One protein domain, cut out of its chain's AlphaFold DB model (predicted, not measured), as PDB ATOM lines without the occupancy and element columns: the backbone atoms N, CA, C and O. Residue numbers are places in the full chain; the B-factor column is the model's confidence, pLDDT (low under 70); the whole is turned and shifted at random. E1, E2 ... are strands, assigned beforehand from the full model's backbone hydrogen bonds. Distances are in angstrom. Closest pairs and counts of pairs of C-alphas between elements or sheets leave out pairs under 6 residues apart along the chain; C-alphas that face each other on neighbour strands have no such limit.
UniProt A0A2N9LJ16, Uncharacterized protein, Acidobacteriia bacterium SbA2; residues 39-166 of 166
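What this domain is: This is residues 39 to 166 of the 166 residues of an uncharacterized protein of Acidobacteriia bacterium SbA2 (UniProt A0A2N9LJ16). Two sheets lie face to face as a sandwich, one of six strands, E1, E10, E3, E4, E5 and E6, and one of four, E2, E9, E8 and E7, with the strands of the two nearly aligned, at 8 degrees. The strands run roughly along the length of an elongated body, and the links E3 to E4 and E4 to E5 reach out at its two ends. The printed part has 128 residues, with no named helix and ten named strands, E1 to E10, in that order along the chain; it is all strand, and both sheets are antiparallel throughout. It is compact, with a radius of gyration of the C-alphas of 14.2 A, and spans 47 by 26 by 22 A.

Where its parts are: E1, residues 39 to 45, begins at C-alpha 39 at (38.030, -30.213, 38.383) and is 19.3 A long from first to last C-alpha. E2 is residues 50 to 54 and E3 residues 62 to 67. E4, residues 81 to 88, runs 22.3 A and ends at C-alpha 88 at (53.963, -26.264, 40.916). E5 is residues 98 to 103, E6 residues 109 to 113 and E7 residues 119 to 124. E8, residues 131 to 139, is the longest strand by residues and measures 21.1 A. E9 is residues 144 to 149. E10, residues 158 to 165, runs 22.6 A and ends at C-alpha 165 at (42.641, -33.609, 41.947).

How they stand to each other: The larger sheet runs E1, E10, E3, E4, E5, E6 and is twisted, with C-alphas up to 7.9 A off its best plane. Its edge strand E1 is antiparallel to E10, with N 41 and O 162 at 2.9 A, within hydrogen-bond range. E10 and E3 have N 65 and O 163 at 2.9 A. E3 to E6 form a meander, each strand the antiparallel neighbour of the one before: within hydrogen-bond range are N 64 and O 84 at 2.8 A, N 85 and O 101 at 2.8 A, and N 102 and O 110 at 2.9 A. The smaller sheet runs E2, E9, E8, E7 and is twisted, with C-alphas up to 4.3 A off its plane. E2 and E9 have N 51 and O 147 at 2.9 A. E7, E8 and E9 are a second meander, with N 123 and O 133 at 2.8 A and N 136 and O 146 at 2.8 A. Between the sheets of the sandwich, two sheets face to face, 83 pairs of C-alphas are within 10 A, and the best planes of the facing parts are 24 degrees apart. E5 and E7 have 7 pairs of C-alphas within 8 A, the closest those of Gly 102 and Ala 121 at 5.0 A. E4 and E7 also have 7 such pairs, the closest those of Met 82 and Ile 123 at 6.4 A. E4 and E8 are near each other, with 5 pairs within 10 A. E1 and E7 are apart, as are E2 and E6.

The domain as a whole: The C-alphas of Ala 74 and Glu 93, the two farthest apart, are 48.0 A from each other, while those of Thr 39 and Tyr 166 are 8.7 A apart. The printed part has no cut and ends at residue 166, the chain's last. The link E3 to E4, residues 68 to 80, is long. The chain changes sheets at the links E1 to E2, E2 to E3, E6 to E7 and E9 to E10. Mean pLDDT of the printed part is 84.0; residues 69 to 79, 91 to 94, 126 to 129 and 153 to 157 are under 70.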
ATOM      1  N   THR A  39      38.387 -30.994  39.575       95.12
ATOM      2  CA  THR A  39      38.030 -30.213  38.383       95.12
ATOM      3  C   THR A  39      38.069 -31.110  37.153       95.12
ATOM      4  O   THR A  39      39.020 -31.868  36.970       95.12
ATOM      5  N   GLN A  40      37.045 -31.029  36.299       94.88
ATOM      6  CA  GLN A  40      36.967 -31.802  35.060       94.88
ATOM      7  C   GLN A  40      36.816 -30.882  33.849       94.88
ATOM      8  O   GLN A  40      35.886 -30.080  33.788       94.88
ATOM      9  N   ILE A  41      37.688 -31.055  32.858       93.56
ATOM     10  CA  ILE A  41      37.695 -30.281  31.615       93.56
ATOM     11  C   ILE A  41      37.459 -31.246  30.452       93.56
ATOM     12  O   ILE A  41      38.134 -32.268  30.344       93.56
ATOM     13  N   LYS A  42      36.492 -30.929  29.587       92.62
ATOM     14  CA  LYS A  42      36.174 -31.709  28.383       92.62
ATOM     15  C   LYS A  42      36.368 -30.845  27.149       92.62
ATOM     16  O   LYS A  42      35.899 -29.710  27.128       92.62
ATOM     17  N   PHE A  43      37.040 -31.373  26.135       90.31
ATOM     18  CA  PHE A  43      37.252 -30.664  24.874       90.31
ATOM     19  C   PHE A  43      37.558 -31.631  23.733       90.31
ATOM     20  O   PHE A  43      37.844 -32.810  23.950       90.31
ATOM     21  N   THR A  44      37.524 -31.096  22.516       89.06
ATOM     22  CA  THR A  44      37.860 -31.818  21.293       89.06
ATOM     23  C   THR A  44      39.043 -31.139  20.603       89.06
ATOM     24  O   THR A  44      39.056 -29.915  20.496       89.06
ATOM     25  N   LEU A  45      40.022 -31.913  20.130       87.25
ATOM     26  CA  LEU A  45      41.156 -31.418  19.340       87.25
ATOM     27  C   LEU A  45      41.153 -32.016  17.936       87.25
ATOM     28  O   LEU A  45      41.063 -33.236  17.776       87.25
ATOM     29  N   SER A  46      41.328 -31.169  16.925       85.88
ATOM     30  CA  SER A  46      41.707 -31.609  15.582       85.88
ATOM     31  C   SER A  46      43.139 -32.168  15.579       85.88
ATOM     32  O   SER A  46      43.915 -31.858  16.490       85.88
ATOM     33  N   PRO A  47      43.535 -32.970  14.571       85.06
ATOM     34  CA  PRO A  47      44.943 -33.308  14.353       85.06
ATOM     35  C   PRO A  47      45.833 -32.055  14.381       85.06
ATOM     36  O   PRO A  47      45.486 -31.036  13.784       85.06
ATOM     37  N   GLY A  48      46.942 -32.112  15.123       87.44
ATOM     38  CA  GLY A  48      47.850 -30.976  15.343       87.44
ATOM     39  C   GLY A  48      47.333 -29.880  16.288       87.44
ATOM     40  O   GLY A  48      48.062 -28.930  16.558       87.44
ATOM     41  N   GLY A  49      46.098 -29.982  16.783       90.81
ATOM     42  CA  GLY A  49      45.525 -29.027  17.727       90.81
ATOM     43  C   GLY A  49      46.033 -29.223  19.155       90.81
ATOM     44  O   GLY A  49      46.529 -30.292  19.523       90.81
ATOM     45  N   SER A  50      45.843 -28.202  19.989       94.62
ATOM     46  CA  SER A  50      46.154 -28.271  21.413       94.62
ATOM     47  C   SER A  50      45.150 -27.513  22.281       94.62
ATOM     48  O   SER A  50      44.356 -26.697  21.804       94.62
ATOM     49  N   LYS A  51      45.149 -27.833  23.576       96.00
ATOM     50  CA  LYS A  51      44.369 -27.137  24.599       96.00
ATOM     51  C   LYS A  51      45.229 -26.931  25.831       96.00
ATOM     52  O   LYS A  51      45.779 -27.890  26.370       96.00
ATOM     53  N   THR A  52      45.265 -25.697  26.312       97.56
ATOM     54  CA  THR A  52      45.907 -25.354  27.577       97.56
ATOM     55  C   THR A  52      44.909 -25.314  28.729       97.56
ATOM     56  O   THR A  52      43.706 -25.088  28.540       97.56
ATOM     57  N   PHE A  53      45.423 -25.549  29.931       96.31
ATOM     58  CA  PHE A  53      44.721 -25.360  31.193       96.31
ATOM     59  C   PHE A  53      45.721 -24.971  32.284       96.31
ATOM     60  O   PHE A  53      46.888 -25.358  32.240       96.31
ATOM     61  N   THR A  54      45.258 -24.199  33.260       95.12
ATOM     62  CA  THR A  54      46.093 -23.700  34.355       95.12
ATOM     63  C   THR A  54      45.875 -24.540  35.603       95.12
ATOM     64  O   THR A  54      44.740 -24.877  35.946       95.12
ATOM     65  N   LEU A  55      46.968 -24.884  36.275       94.19
ATOM     66  CA  LEU A  55      46.929 -25.587  37.546       94.19
ATOM     67  C   LEU A  55      46.394 -24.669  38.656       94.19
ATOM     68  O   LEU A  55      46.692 -23.473  38.673       94.19
ATOM     69  N   PRO A  56      45.613 -25.206  39.606       92.19
ATOM     70  CA  PRO A  56      45.261 -24.466  40.809       92.19
ATOM     71  C   PRO A  56      46.528 -24.122  41.604       92.19
ATOM     72  O   PRO A  56      47.445 -24.933  41.723       92.19
ATOM     73  N   LYS A  57      46.567 -22.914  42.174       89.19
ATOM     74  CA  LYS A  57      47.647 -22.485  43.072       89.19
ATOM     75  C   LYS A  57      47.439 -23.100  44.451       89.19
ATOM     76  O   LYS A  57      46.759 -22.519  45.293       89.19
ATOM     77  N   VAL A  58      47.995 -24.288  44.658       87.56
ATOM     78  CA  VAL A  58      47.937 -25.022  45.927       87.56
ATOM     79  C   VAL A  58      49.317 -25.527  46.328       87.56
ATOM     80  O   VAL A  58      50.185 -25.715  45.484       87.56
ATOM     81  N   SER A  59      49.512 -25.765  47.624       83.12
ATOM     82  CA  SER A  59      50.768 -26.295  48.172       83.12
ATOM     83  C   SER A  59      50.901 -27.818  48.056       83.12
ATOM     84  O   SER A  59      51.975 -28.357  48.307       83.12
ATOM     85  N   ASN A  60      49.811 -28.519  47.734       86.62
ATOM     86  CA  ASN A  60      49.788 -29.976  47.642       86.62
ATOM     87  C   ASN A  60      50.103 -30.449  46.215       86.62
ATOM     88  O   ASN A  60      49.758 -29.752  45.257       86.62
ATOM     89  N   PRO A  61      50.677 -31.654  46.054       90.81
ATOM     90  CA  PRO A  61      50.809 -32.282  44.749       90.81
ATOM     91  C   PRO A  61      49.457 -32.438  44.049       90.81
ATOM     92  O   PRO A  61      48.490 -32.924  44.635       90.81
ATOM     93  N   ILE A  62      49.412 -32.078  42.772       94.88
ATOM     94  CA  ILE A  62      48.217 -32.131  41.937       94.88
ATOM     95  C   ILE A  62      48.261 -33.415  41.115       94.88
ATOM     96  O   ILE A  62      49.176 -33.619  40.314       94.88
ATOM     97  N   ARG A  63      47.260 -34.284  41.274       95.88
ATOM     98  CA  ARG A  63      47.102 -35.454  40.398       95.88
ATOM     99  C   ARG A  63      46.295 -35.057  39.172       95.88
ATOM    100  O   ARG A  63      45.236 -34.443  39.285       95.88
ATOM    101  N   ILE A  64      46.780 -35.452  38.004       96.19
ATOM    102  CA  ILE A  64      46.138 -35.215  36.716       96.19
ATOM    103  C   ILE A  64      45.915 -36.559  36.046       96.19
ATOM    104  O   ILE A  64      46.853 -37.333  35.869       96.19
ATOM    105  N   GLU A  65      44.681 -36.822  35.644       94.50
ATOM    106  CA  GLU A  65      44.323 -37.972  34.823       94.50
ATOM    107  C   GLU A  65      43.765 -37.489  33.499       94.50
ATOM    108  O   GLU A  65      42.895 -36.614  33.458       94.50
ATOM    109  N   ILE A  66      44.258 -38.066  32.411       90.88
ATOM    110  CA  ILE A  66      43.824 -37.714  31.070       90.88
ATOM    111  C   ILE A  66      43.340 -38.975  30.397       90.88
ATOM    112  O   ILE A  66      44.079 -39.950  30.257       90.88
ATOM    113  N   SER A  67      42.089 -38.923  29.966       86.69
ATOM    114  CA  SER A  67      41.502 -39.951  29.138       86.69
ATOM    115  C   SER A  67      41.341 -39.396  27.728       86.69
ATOM    116  O   SER A  67      40.745 -38.336  27.508       86.69
ATOM    117  N   ALA A  68      41.987 -40.066  26.784       72.81
ATOM    118  CA  ALA A  68      42.053 -39.658  25.398       72.81
ATOM    119  C   ALA A  68      41.023 -40.425  24.556       72.81
ATOM    120  O   ALA A  68      40.377 -41.359  25.042       72.81
ATOM    121  N   PRO A  69      40.824 -40.004  23.304       64.12
ATOM    122  CA  PRO A  69      39.787 -40.538  22.446       64.12
ATOM    123  C   PRO A  69      40.151 -41.946  22.024       64.12
ATOM    124  O   PRO A  69      41.317 -42.217  21.728       64.12
ATOM    125  N   SER A  70      39.121 -42.778  21.884       60.25
ATOM    126  CA  SER A  70      39.265 -44.090  21.282       60.25
ATOM    127  C   SER A  70      39.899 -43.980  19.892       60.25
ATOM    128  O   SER A  70      39.343 -43.393  18.961       60.25
ATOM    129  N   SER A  71      41.091 -44.541  19.768       60.97
ATOM    130  CA  SER A  71      41.866 -44.678  18.539       60.97
ATOM    131  C   SER A  71      41.298 -45.754  17.609       60.97
ATOM    132  O   SER A  71      41.631 -45.775  16.426       60.97
ATOM    133  N   ASN A  72      40.407 -46.611  18.119       58.44
ATOM    134  CA  ASN A  72      39.763 -47.699  17.384       58.44
ATOM    135  C   ASN A  72      38.246 -47.501  17.174       58.44
ATOM    136  O   ASN A  72      37.587 -48.396  16.650       58.44
ATOM    137  N   GLY A  73      37.681 -46.351  17.564       52.88
ATOM    138  CA  GLY A  73      36.246 -46.066  17.443       52.88
ATOM    139  C   GLY A  73      35.343 -46.907  18.359       52.88
ATOM    140  O   GLY A  73      34.125 -46.885  18.189       52.88
ATOM    141  N   ALA A  74      35.921 -47.645  19.311       53.38
ATOM    142  CA  ALA A  74      35.239 -48.546  20.233       53.38
ATOM    143  C   ALA A  74      35.386 -48.089  21.703       53.38
ATOM    144  O   ALA A  74      35.591 -46.909  21.997       53.38
ATOM    145  N   VAL A  75      35.222 -49.020  22.650       56.59
ATOM    146  CA  VAL A  75      35.397 -48.784  24.092       56.59
ATOM    147  C   VAL A  75      36.822 -48.306  24.378       56.59
ATOM    148  O   VAL A  75      37.778 -48.816  23.796       56.59
ATOM    149  N   GLN A  76      36.944 -47.339  25.289       57.88
ATOM    150  CA  GLN A  76      38.217 -46.762  25.708       57.88
ATOM    151  C   GLN A  76      39.187 -47.858  26.171       57.88
ATOM    152  O   GLN A  76      38.873 -48.632  27.079       57.88
ATOM    153  N   ALA A  77      40.354 -47.935  25.533       62.91
ATOM    154  CA  ALA A  77      41.389 -48.896  25.886       62.91
ATOM    155  C   ALA A  77      42.314 -48.306  26.967       62.91
ATOM    156  O   ALA A  77      42.568 -47.100  26.963       62.91
ATOM    157  N   PRO A  78      42.887 -49.123  27.873       63.59
ATOM    158  CA  PRO A  78      43.883 -48.641  28.836       63.59
ATOM    159  C   PRO A  78      45.061 -47.896  28.185       63.59
ATOM    160  O   PRO A  78      45.578 -46.948  28.766       63.59
ATOM    161  N   SER A  79      45.410 -48.252  26.940       66.31
ATOM    162  CA  SER A  79      46.426 -47.583  26.115       66.31
ATOM    163  C   SER A  79      46.084 -46.138  25.722       66.31
ATOM    164  O   SER A  79      46.865 -45.496  25.023       66.31
ATOM    165  N   GLU A  80      44.937 -45.613  26.149       76.50
ATOM    166  CA  GLU A  80      44.436 -44.265  25.852       76.50
ATOM    167  C   GLU A  80      44.356 -43.394  27.112       76.50
ATOM    168  O   GLU A  80      43.754 -42.317  27.104       76.50
ATOM    169  N   LEU A  81      44.958 -43.861  28.207       86.88
ATOM    170  CA  LEU A  81      45.032 -43.158  29.478       86.88
ATOM    171  C   LEU A  81      46.472 -42.741  29.756       86.88
ATOM    172  O   LEU A  81      47.397 -43.512  29.544       86.88
ATOM    173  N   MET A  82      46.665 -41.540  30.282       91.12
ATOM    174  CA  MET A  82      47.928 -41.139  30.900       91.12
ATOM    175  C   MET A  82      47.636 -40.372  32.181       91.12
ATOM    176  O   MET A  82      46.545 -39.821  32.357       91.12
ATOM    177  N   TRP A  83      48.608 -40.321  33.080       93.50
ATOM    178  CA  TRP A  83      48.457 -39.584  34.327       93.50
ATOM    179  C   TRP A  83      49.769 -38.942  34.762       93.50
ATOM    180  O   TRP A  83      50.849 -39.312  34.299       93.50
ATOM    181  N   ALA A  84      49.660 -37.956  35.645       95.50
ATOM    182  CA  ALA A  84      50.803 -37.298  36.251       95.50
ATOM    183  C   ALA A  84      50.512 -36.871  37.690       95.50
ATOM    184  O   ALA A  84      49.379 -36.533  38.032       95.50
ATOM    185  N   LEU A  85      51.555 -36.851  38.512       95.19
ATOM    186  CA  LEU A  85      51.597 -36.116  39.769       95.19
ATOM    187  C   LEU A  85      52.489 -34.894  39.561       95.19
ATOM    188  O   LEU A  85      53.645 -35.048  39.169       95.19
ATOM    189  N   VAL A  86      51.948 -33.700  39.785       95.00
ATOM    190  CA  VAL A  86      52.587 -32.429  39.436       95.00
ATOM    191  C   VAL A  86      52.685 -31.537  40.665       95.00
ATOM    192  O   VAL A  86      51.686 -31.289  41.331       95.00
ATOM    193  N   ASN A  87      53.876 -31.008  40.926       93.69
ATOM    194  CA  ASN A  87      54.081 -29.939  41.897       93.69
ATOM    195  C   ASN A  87      54.409 -28.657  41.142       93.69
ATOM    196  O   ASN A  87      55.332 -28.641  40.323       93.69
ATOM    197  N   TRP A  88      53.678 -27.589  41.442       92.56
ATOM    198  CA  TRP A  88      53.963 -26.264  40.916       92.56
ATOM    199  C   TRP A  88      54.385 -25.345  42.057       92.56
ATOM    200  O   TRP A  88      53.592 -25.023  42.939       92.56
ATOM    201  N   ASP A  89      55.650 -24.935  42.032       87.69
ATOM    202  CA  ASP A  89      56.216 -24.016  43.014       87.69
ATOM    203  C   ASP A  89      55.829 -22.570  42.664       87.69
ATOM    204  O   ASP A  89      56.595 -21.815  42.056       87.69
ATOM    205  N   SER A  90      54.571 -22.233  42.973       71.75
ATOM    206  CA  SER A  90      53.946 -20.944  42.669       71.75
ATOM    207  C   SER A  90      53.859 -20.071  43.922       71.75
ATOM    208  O   SER A  90      53.016 -20.280  44.792       71.75
ATOM    209  N   GLY A  91      54.738 -19.078  44.036       62.75
ATOM    210  CA  GLY A  91      54.785 -18.182  45.192       62.75
ATOM    211  C   GLY A  91      55.687 -16.978  44.949       62.75
ATOM    212  O   GLY A  91      56.438 -16.951  43.980       62.75
ATOM    213  N   THR A  92      55.630 -15.978  45.830       58.91
ATOM    214  CA  THR A  92      56.508 -14.788  45.790       58.91
ATOM    215  C   THR A  92      57.992 -15.125  45.942       58.91
ATOM    216  O   THR A  92      58.826 -14.407  45.408       58.91
ATOM    217  N   GLU A  93      58.296 -16.237  46.613       64.06
ATOM    218  CA  GLU A  93      59.641 -16.819  46.761       64.06
ATOM    219  C   GLU A  93      59.829 -18.074  45.885       64.06
ATOM    220  O   GLU A  93      60.865 -18.733  45.937       64.06
ATOM    221  N   GLY A  94      58.793 -18.452  45.125       67.06
ATOM    222  CA  GLY A  94      58.755 -19.691  44.361       67.06
ATOM    223  C   GLY A  94      59.632 -19.600  43.122       67.06
ATOM    224  O   GLY A  94      59.692 -18.576  42.438       67.06
ATOM    225  N   SER A  95      60.287 -20.704  42.790       77.94
ATOM    226  CA  SER A  95      61.155 -20.810  41.618       77.94
ATOM    227  C   SER A  95      60.401 -20.738  40.283       77.94
ATOM    228  O   SER A  95      61.043 -20.717  39.230       77.94
ATOM    229  N   ASN A  96      59.059 -20.690  40.304       84.94
ATOM    230  CA  ASN A  96      58.202 -20.753  39.119       84.94
ATOM    231  C   ASN A  96      58.488 -22.006  38.277       84.94
ATOM    232  O   ASN A  96      58.426 -21.987  37.046       84.94
ATOM    233  N   GLN A  97      58.836 -23.100  38.958       89.00
ATOM    234  CA  GLN A  97      59.146 -24.384  38.346       89.00
ATOM    235  C   GLN A  97      57.996 -25.360  38.526       89.00
ATOM    236  O   GLN A  97      57.279 -25.361  39.532       89.00
ATOM    237  N   ILE A  98      57.862 -26.240  37.540       93.44
ATOM    238  CA  ILE A  98      56.978 -27.392  37.618       93.44
ATOM    239  C   ILE A  98      57.855 -28.640  37.681       93.44
ATOM    240  O   ILE A  98      58.756 -28.823  36.861       93.44
ATOM    241  N   THR A  99      57.583 -29.506  38.652       93.81
ATOM    242  CA  THR A  99      58.190 -30.839  38.762       93.81
ATOM    243  C   THR A  99      57.104 -31.897  38.683       93.81
ATOM    244  O   THR A  99      55.961 -31.646  39.072       93.81
ATOM    245  N   TRP A 100      57.425 -33.068  38.137       95.31
ATOM    246  CA  TRP A 100      56.420 -34.107  37.945       95.31
ATOM    247  C   TRP A 100      56.976 -35.522  37.933       95.31
ATOM    248  O   TRP A 100      58.143 -35.785  37.638       95.31
ATOM    249  N   ILE A 101      56.045 -36.443  38.155       93.94
ATOM    250  CA  ILE A 101      56.150 -37.844  37.773       93.94
ATOM    251  C   ILE A 101      54.978 -38.114  36.832       93.94
ATOM    252  O   ILE A 101      53.824 -38.018  37.246       93.94
ATOM    253  N   GLY A 102      55.266 -38.406  35.568       93.00
ATOM    254  CA  GLY A 102      54.274 -38.775  34.565       93.00
ATOM    255  C   GLY A 102      54.331 -40.260  34.236       93.00
ATOM    256  O   GLY A 102      55.369 -40.908  34.374       93.00
ATOM    257  N   THR A 103      53.211 -40.819  33.796       93.00
ATOM    258  CA  THR A 103      53.130 -42.193  33.293       93.00
ATOM    259  C   THR A 103      52.414 -42.199  31.958       93.00
ATOM    260  O   THR A 103      51.291 -41.704  31.827       93.00
ATOM    261  N   ASN A 104      53.113 -42.744  30.970       90.75
ATOM    262  CA  ASN A 104      52.624 -42.939  29.622       90.75
ATOM    263  C   ASN A 104      51.534 -44.011  29.588       90.75
ATOM    264  O   ASN A 104      51.383 -44.809  30.515       90.75
ATOM    265  N   SER A 105      50.812 -44.078  28.475       86.00
ATOM    266  CA  SER A 105      49.737 -45.058  28.317       86.00
ATOM    267  C   SER A 105      50.186 -46.517  28.194       86.00
ATOM    268  O   SER A 105      49.373 -47.423  28.363       86.00
ATOM    269  N   ASP A 106      51.474 -46.762  27.953       84.25
ATOM    270  CA  ASP A 106      52.098 -48.092  27.984       84.25
ATOM    271  C   ASP A 106      52.617 -48.488  29.382       84.25
ATOM    272  O   ASP A 106      53.190 -49.563  29.554       84.25
ATOM    273  N   GLY A 107      52.420 -47.627  30.389       83.75
ATOM    274  CA  GLY A 107      52.867 -47.834  31.766       83.75
ATOM    275  C   GLY A 107      54.308 -47.398  32.045       83.75
ATOM    276  O   GLY A 107      54.734 -47.449  33.199       83.75
ATOM    277  N   SER A 108      55.061 -46.940  31.040       88.19
ATOM    278  CA  SER A 108      56.399 -46.384  31.259       88.19
ATOM    279  C   SER A 108      56.334 -45.014  31.940       88.19
ATOM    280  O   SER A 108      55.421 -44.216  31.711       88.19
ATOM    281  N   THR A 109      57.306 -44.722  32.803       86.62
ATOM    282  CA  THR A 109      57.339 -43.482  33.589       86.62
ATOM    283  C   THR A 109      58.291 -42.451  32.997       86.62
ATOM    284  O   THR A 109      59.402 -42.787  32.590       86.62
ATOM    285  N   LEU A 110      57.902 -41.181  33.058       78.38
ATOM    286  CA  LEU A 110      58.734 -40.020  32.748       78.38
ATOM    287  C   LEU A 110      58.785 -39.120  33.994       78.38
ATOM    288  O   LEU A 110      57.835 -38.399  34.293       78.38
ATOM    289  N   GLY A 111      59.879 -39.187  34.754       77.81
ATOM    290  CA  GLY A 111      60.153 -38.254  35.854       77.81
ATOM    291  C   GLY A 111      61.032 -37.108  35.364       77.81
ATOM    292  O   GLY A 111      62.056 -37.365  34.733       77.81
ATOM    293  N   SER A 112      60.638 -35.853  35.606       82.50
ATOM    294  CA  SER A 112      61.449 -34.690  35.218       82.50
ATOM    295  C   SER A 112      60.958 -33.381  35.856       82.50
ATOM    296  O   SER A 112      60.058 -33.364  36.701       82.50
ATOM    297  N   ASN A 113      61.572 -32.271  35.448       87.06
ATOM    298  CA  ASN A 113      61.163 -30.909  35.765       87.06
ATOM    299  C   ASN A 113      61.202 -30.024  34.510       87.06
ATOM    300  O   ASN A 113      61.822 -30.383  33.505       87.06
ATOM    301  N   SER A 114      60.581 -28.845  34.593       83.50
ATOM    302  CA  SER A 114      60.438 -27.910  33.469       83.50
ATOM    303  C   SER A 114      61.754 -27.334  32.938       83.50
ATOM    304  O   SER A 114      61.759 -26.760  31.854       83.50
ATOM    305  N   LEU A 115      62.866 -27.472  33.669       81.69
ATOM    306  CA  LEU A 115      64.190 -27.042  33.205       81.69
ATOM    307  C   LEU A 115      64.848 -28.074  32.282       81.69
ATOM    308  O   LEU A 115      65.707 -27.721  31.480       81.69
ATOM    309  N   GLN A 116      64.486 -29.351  32.425       85.25
ATOM    310  CA  GLN A 116      65.114 -30.468  31.712       85.25
ATOM    311  C   GLN A 116      64.253 -31.003  30.568       85.25
ATOM    312  O   GLN A 116      64.773 -31.518  29.581       85.25
ATOM    313  N   SER A 117      62.935 -30.898  30.698       89.00
ATOM    314  CA  SER A 117      61.967 -31.340  29.703       89.00
ATOM    315  C   SER A 117      60.718 -30.488  29.831       89.00
ATOM    316  O   SER A 117      60.470 -29.900  30.870       89.00
ATOM    317  N   THR A 118      59.890 -30.444  28.796       93.56
ATOM    318  CA  THR A 118      58.518 -29.934  28.907       93.56
ATOM    319  C   THR A 118      57.491 -31.050  28.804       93.56
ATOM    320  O   THR A 118      56.324 -30.822  29.087       93.56
ATOM    321  N   THR A 119      57.883 -32.265  28.418       94.50
ATOM    322  CA  THR A 119      56.946 -33.384  28.266       94.50
ATOM    323  C   THR A 119      56.783 -34.127  29.583       94.50
ATOM    324  O   THR A 119      57.765 -34.590  30.165       94.50
ATOM    325  N   ILE A 120      55.532 -34.252  30.022       95.06
ATOM    326  CA  ILE A 120      55.147 -34.919  31.265       95.06
ATOM    327  C   ILE A 120      54.812 -36.383  31.000       95.06
ATOM    328  O   ILE A 120      55.368 -37.268  31.639       95.06
ATOM    329  N   ALA A 121      53.911 -36.642  30.053       93.69
ATOM    330  CA  ALA A 121      53.474 -37.985  29.691       93.69
ATOM    331  C   ALA A 121      52.953 -38.005  28.251       93.69
ATOM    332  O   ALA A 121      52.565 -36.968  27.706       93.69
ATOM    333  N   ASN A 122      52.931 -39.187  27.648       91.00
ATOM    334  CA  ASN A 122      52.474 -39.433  26.292       91.00
ATOM    335  C   ASN A 122      51.447 -40.559  26.246       91.00
ATOM    336  O   ASN A 122      51.487 -41.522  27.011       91.00
ATOM    337  N   ILE A 123      50.579 -40.466  25.251       87.75
ATOM    338  CA  ILE A 123      49.777 -41.581  24.772       87.75
ATOM    339  C   ILE A 123      50.391 -42.065  23.468       87.75
ATOM    340  O   ILE A 123      50.548 -41.278  22.528       87.75
ATOM    341  N   TYR A 124      50.720 -43.350  23.414       84.12
ATOM    342  CA  TYR A 124      51.283 -43.998  22.233       84.12
ATOM    343  C   TYR A 124      50.206 -44.752  21.446       84.12
ATOM    344  O   TYR A 124      49.264 -45.300  22.016       84.12
ATOM    345  N   GLY A 125      50.344 -44.768  20.122       75.44
ATOM    346  CA  GLY A 125      49.549 -45.609  19.228       75.44
ATOM    347  C   GLY A 125      50.158 -46.995  19.019       75.44
ATOM    348  O   GLY A 125      51.306 -47.241  19.371       75.44
ATOM    349  N   GLY A 126      49.389 -47.898  18.402       62.47
ATOM    350  CA  GLY A 126      49.779 -49.302  18.191       62.47
ATOM    351  C   GLY A 126      50.885 -49.552  17.152       62.47
ATOM    352  O   GLY A 126      51.327 -50.688  17.010       62.47
ATOM    353  N   GLY A 127      51.338 -48.526  16.423       59.50
ATOM    354  CA  GLY A 127      52.523 -48.590  15.557       59.50
ATOM    355  C   GLY A 127      53.761 -48.001  16.245       59.50
ATOM    356  O   GLY A 127      53.620 -47.162  17.135       59.50
ATOM    357  N   SER A 128      54.960 -48.428  15.815       48.34
ATOM    358  CA  SER A 128      56.284 -47.946  16.278       48.34
ATOM    359  C   SER A 128      56.273 -46.453  16.659       48.34
ATOM    360  O   SER A 128      55.678 -45.654  15.928       48.34
ATOM    361  N   PRO A 129      56.857 -46.087  17.818       57.34
ATOM    362  CA  PRO A 129      56.234 -45.256  18.847       57.34
ATOM    363  C   PRO A 129      55.684 -43.958  18.269       57.34
ATOM    364  O   PRO A 129      56.359 -42.933  18.184       57.34
ATOM    365  N   THR A 130      54.419 -44.015  17.867       77.06
ATOM    366  CA  THR A 130      53.718 -42.844  17.361       77.06
ATOM    367  C   THR A 130      53.017 -42.197  18.541       77.06
ATOM    368  O   THR A 130      52.015 -42.712  19.035       77.06
ATOM    369  N   VAL A 131      53.562 -41.081  19.026       83.94
ATOM    370  CA  VAL A 131      52.885 -40.258  20.033       83.94
ATOM    371  C   VAL A 131      51.596 -39.723  19.414       83.94
ATOM    372  O   VAL A 131      51.624 -38.996  18.425       83.94
ATOM    373  N   ILE A 132      50.460 -40.093  19.994       84.75
ATOM    374  CA  ILE A 132      49.135 -39.587  19.618       84.75
ATOM    375  C   ILE A 132      48.893 -38.249  20.306       84.75
ATOM    376  O   ILE A 132      48.348 -37.313  19.718       84.75
ATOM    377  N   SER A 133      49.268 -38.168  21.578       89.25
ATOM    378  CA  SER A 133      49.066 -36.982  22.390       89.25
ATOM    379  C   SER A 133      50.086 -36.912  23.509       89.25
ATOM    380  O   SER A 133      50.572 -37.942  23.969       89.25
ATOM    381  N   SER A 134      50.364 -35.697  23.962       92.50
ATOM    382  CA  SER A 134      51.253 -35.441  25.084       92.50
ATOM    383  C   SER A 134      50.592 -34.495  26.072       92.50
ATOM    384  O   SER A 134      49.959 -33.521  25.660       92.50
ATOM    385  N   LEU A 135      50.818 -34.743  27.358       95.38
ATOM    386  CA  LEU A 135      50.722 -33.731  28.400       95.38
ATOM    387  C   LEU A 135      52.076 -33.026  28.509       95.38
ATOM    388  O   LEU A 135      53.108 -33.685  28.666       95.38
ATOM    389  N   LYS A 136      52.075 -31.697  28.437       95.94
ATOM    390  CA  LYS A 136      53.284 -30.875  28.466       95.94
ATOM    391  C   LYS A 136      53.144 -29.679  29.401       95.94
ATOM    392  O   LYS A 136      52.041 -29.195  29.632       95.94
ATOM    393  N   VAL A 137      54.269 -29.173  29.887       96.00
ATOM    394  CA  VAL A 137      54.388 -27.830  30.456       96.00
ATOM    395  C   VAL A 137      54.425 -26.828  29.310       96.00
ATOM    396  O   VAL A 137      55.329 -26.874  28.478       96.00
ATOM    397  N   SER A 138      53.438 -25.935  29.272       96.44
ATOM    398  CA  SER A 138      53.384 -24.832  28.311       96.44
ATOM    399  C   SER A 138      54.066 -23.591  28.872       96.44
ATOM    400  O   SER A 138      54.875 -22.974  28.188       96.44
ATOM    401  N   ASP A 139      53.780 -23.266  30.133       94.50
ATOM    402  CA  ASP A 139      54.401 -22.156  30.842       94.50
ATOM    403  C   ASP A 139      54.469 -22.470  32.340       94.50
ATOM    404  O   ASP A 139      53.452 -22.540  33.035       94.50
ATOM    405  N   ALA A 140      55.689 -22.668  32.836       92.19
ATOM    406  CA  ALA A 140      55.939 -22.985  34.234       92.19
ATOM    407  C   ALA A 140      55.656 -21.799  35.173       92.19
ATOM    408  O   ALA A 140      55.238 -22.011  36.310       92.19
ATOM    409  N   ALA A 141      55.800 -20.557  34.698       89.75
ATOM    410  CA  ALA A 141      55.586 -19.367  35.516       89.75
ATOM    411  C   ALA A 141      54.112 -19.128  35.834       89.75
ATOM    412  O   ALA A 141      53.772 -18.630  36.906       89.75
ATOM    413  N   THR A 142      53.225 -19.522  34.924       91.88
ATOM    414  CA  THR A 142      51.776 -19.416  35.121       91.88
ATOM    415  C   THR A 142      51.123 -20.732  35.519       91.88
ATOM    416  O   THR A 142      49.913 -20.748  35.733       91.88
ATOM    417  N   GLY A 143      51.886 -21.824  35.652       93.69
ATOM    418  CA  GLY A 143      51.327 -23.132  35.994       93.69
ATOM    419  C   GLY A 143      50.487 -23.708  34.860       93.69
ATOM    420  O   GLY A 143      49.523 -24.432  35.105       93.69
ATOM    421  N   THR A 144      50.788 -23.333  33.619       96.19
ATOM    422  CA  THR A 144      49.991 -23.694  32.452       96.19
ATOM    423  C   THR A 144      50.531 -24.966  31.824       96.19
ATOM    424  O   THR A 144      51.688 -25.042  31.397       96.19
ATOM    425  N   LEU A 145      49.662 -25.968  31.729       97.19
ATOM    426  CA  LEU A 145      49.919 -27.210  31.018       97.19
ATOM    427  C   LEU A 145      49.156 -27.236  29.694       97.19
ATOM    428  O   LEU A 145      48.165 -26.529  29.504       97.19
ATOM    429  N   GLU A 146      49.617 -28.077  28.779       96.75
ATOM    430  CA  GLU A 146      49.050 -28.275  27.452       96.75
ATOM    431  C   GLU A 146      48.792 -29.759  27.194       96.75
ATOM    432  O   GLU A 146      49.655 -30.606  27.432       96.75
ATOM    433  N   ILE A 147      47.614 -30.061  26.648       94.62
ATOM    434  CA  ILE A 147      47.377 -31.293  25.899       94.62
ATOM    435  C   ILE A 147      47.559 -30.981  24.424       94.62
ATOM    436  O   ILE A 147      46.776 -30.221  23.852       94.62
ATOM    437  N   ALA A 148      48.566 -31.588  23.807       92.56
ATOM    438  CA  ALA A 148      48.819 -31.475  22.376       92.56
ATOM    439  C   ALA A 148      48.459 -32.789  21.680       92.56
ATOM    440  O   ALA A 148      48.806 -33.868  22.170       92.56
ATOM    441  N   ARG A 149      47.774 -32.710  20.537       88.06
ATOM    442  CA  ARG A 149      47.496 -33.853  19.661       88.06
ATOM    443  C   ARG A 149      48.479 -33.849  18.498       88.06
ATOM    444  O   ARG A 149      48.733 -32.805  17.904       88.06
ATOM    445  N   SER A 150      49.006 -35.015  18.146       85.38
ATOM    446  CA  SER A 150      49.880 -35.143  16.984       85.38
ATOM    447  C   SER A 150      49.145 -34.793  15.684       85.38
ATOM    448  O   SER A 150      47.942 -35.022  15.536       85.38
ATOM    449  N   ASN A 151      49.876 -34.230  14.723       83.19
ATOM    450  CA  ASN A 151      49.386 -34.011  13.363       83.19
ATOM    451  C   ASN A 151      49.428 -35.292  12.508       83.19
ATOM    452  O   ASN A 151      48.729 -35.370  11.503       83.19
ATOM    453  N   THR A 152      50.202 -36.306  12.917       74.19
ATOM    454  CA  THR A 152      50.367 -37.576  12.186       74.19
ATOM    455  C   THR A 152      49.227 -38.566  12.414       74.19
ATOM    456  O   THR A 152      49.109 -39.552  11.692       74.19
ATOM    457  N   THR A 153      48.358 -38.311  13.393       64.38
ATOM    458  CA  THR A 153      47.144 -39.097  13.643       64.38
ATOM    459  C   THR A 153      45.975 -38.466  12.893       64.38
ATOM    460  O   THR A 153      45.440 -37.443  13.323       64.38
ATOM    461  N   THR A 154      45.613 -39.031  11.744       56.97
ATOM    462  CA  THR A 154      45.022 -38.268  10.632       56.97
ATOM    463  C   THR A 154      43.504 -38.341  10.452       56.97
ATOM    464  O   THR A 154      43.008 -37.677   9.549       56.97
ATOM    465  N   THR A 155      42.728 -39.066  11.263       53.31
ATOM    466  CA  THR A 155      41.332 -39.364  10.850       53.31
ATOM    467  C   THR A 155      40.213 -39.019  11.823       53.31
ATOM    468  O   THR A 155      39.069 -38.933  11.388       53.31
ATOM    469  N   ILE A 156      40.479 -38.797  13.112       59.59
ATOM    470  CA  ILE A 156      39.400 -38.614  14.097       59.59
ATOM    471  C   ILE A 156      39.732 -37.449  15.024       59.59
ATOM    472  O   ILE A 156      40.837 -37.368  15.562       59.59
ATOM    473  N   ASN A 157      38.769 -36.545  15.206       64.25
ATOM    474  CA  ASN A 157      38.814 -35.517  16.237       64.25
ATOM    475  C   ASN A 157      38.941 -36.169  17.611       64.25
ATOM    476  O   ASN A 157      38.180 -37.068  17.968       64.25
ATOM    477  N   GLY A 158      39.908 -35.712  18.392       75.12
ATOM    478  CA  GLY A 158      40.154 -36.304  19.682       75.12
ATOM    479  C   GLY A 158      39.289 -35.700  20.779       75.12
ATOM    480  O   GLY A 158      39.505 -34.548  21.117       75.12
ATOM    481  N   ASN A 159      38.375 -36.472  21.367       84.44
ATOM    482  CA  ASN A 159      37.700 -36.127  22.619       84.44
ATOM    483  C   ASN A 159      38.590 -36.432  23.829       84.44
ATOM    484  O   ASN A 159      38.978 -37.580  24.036       84.44
ATOM    485  N   TYR A 160      38.871 -35.414  24.636       88.25
ATOM    486  CA  TYR A 160      39.693 -35.525  25.837       88.25
ATOM    487  C   TYR A 160      38.873 -35.197  27.079       88.25
ATOM    488  O   TYR A 160      38.052 -34.274  27.079       88.25
ATOM    489  N   VAL A 161      39.149 -35.929  28.155       91.62
ATOM    490  CA  VAL A 161      38.709 -35.587  29.507       91.62
ATOM    491  C   VAL A 161      39.941 -35.455  30.386       91.62
ATOM    492  O   VAL A 161      40.701 -36.407  30.540       91.62
ATOM    493  N   VAL A 162      40.118 -34.280  30.980       93.75
ATOM    494  CA  VAL A 162      41.162 -34.010  31.971       93.75
ATOM    495  C   VAL A 162      40.499 -33.927  33.336       93.75
ATOM    496  O   VAL A 162      39.553 -33.156  33.507       93.75
ATOM    497  N   ARG A 163      40.980 -34.711  34.300       95.75
ATOM    498  CA  ARG A 163      40.578 -34.632  35.708       95.75
ATOM    499  C   ARG A 163      41.761 -34.188  36.549       95.75
ATOM    500  O   ARG A 163      42.846 -34.743  36.416       95.75
ATOM    501  N   ILE A 164      41.534 -33.192  37.394       95.94
ATOM    502  CA  ILE A 164      42.543 -32.567  38.246       95.94
ATOM    503  C   ILE A 164      42.078 -32.715  39.693       95.94
ATOM    504  O   ILE A 164      40.971 -32.277  40.012       95.94
ATOM    505  N   TYR A 165      42.911 -33.323  40.535       95.19
ATOM    506  CA  TYR A 165      42.641 -33.609  41.947       95.19
ATOM    507  C   TYR A 165      43.653 -32.863  42.820       95.19
ATOM    508  O   TYR A 165      44.857 -32.999  42.571       95.19
ATOM    509  N   TYR A 166      43.181 -32.089  43.802       90.88
ATOM    510  CA  TYR A 166      44.026 -31.230  44.642       90.88
ATOM    511  C   TYR A 166      43.386 -30.814  45.971       90.88
ATOM    512  O   TYR A 166      42.135 -30.833  46.066       90.88
TER     513      TYR A 166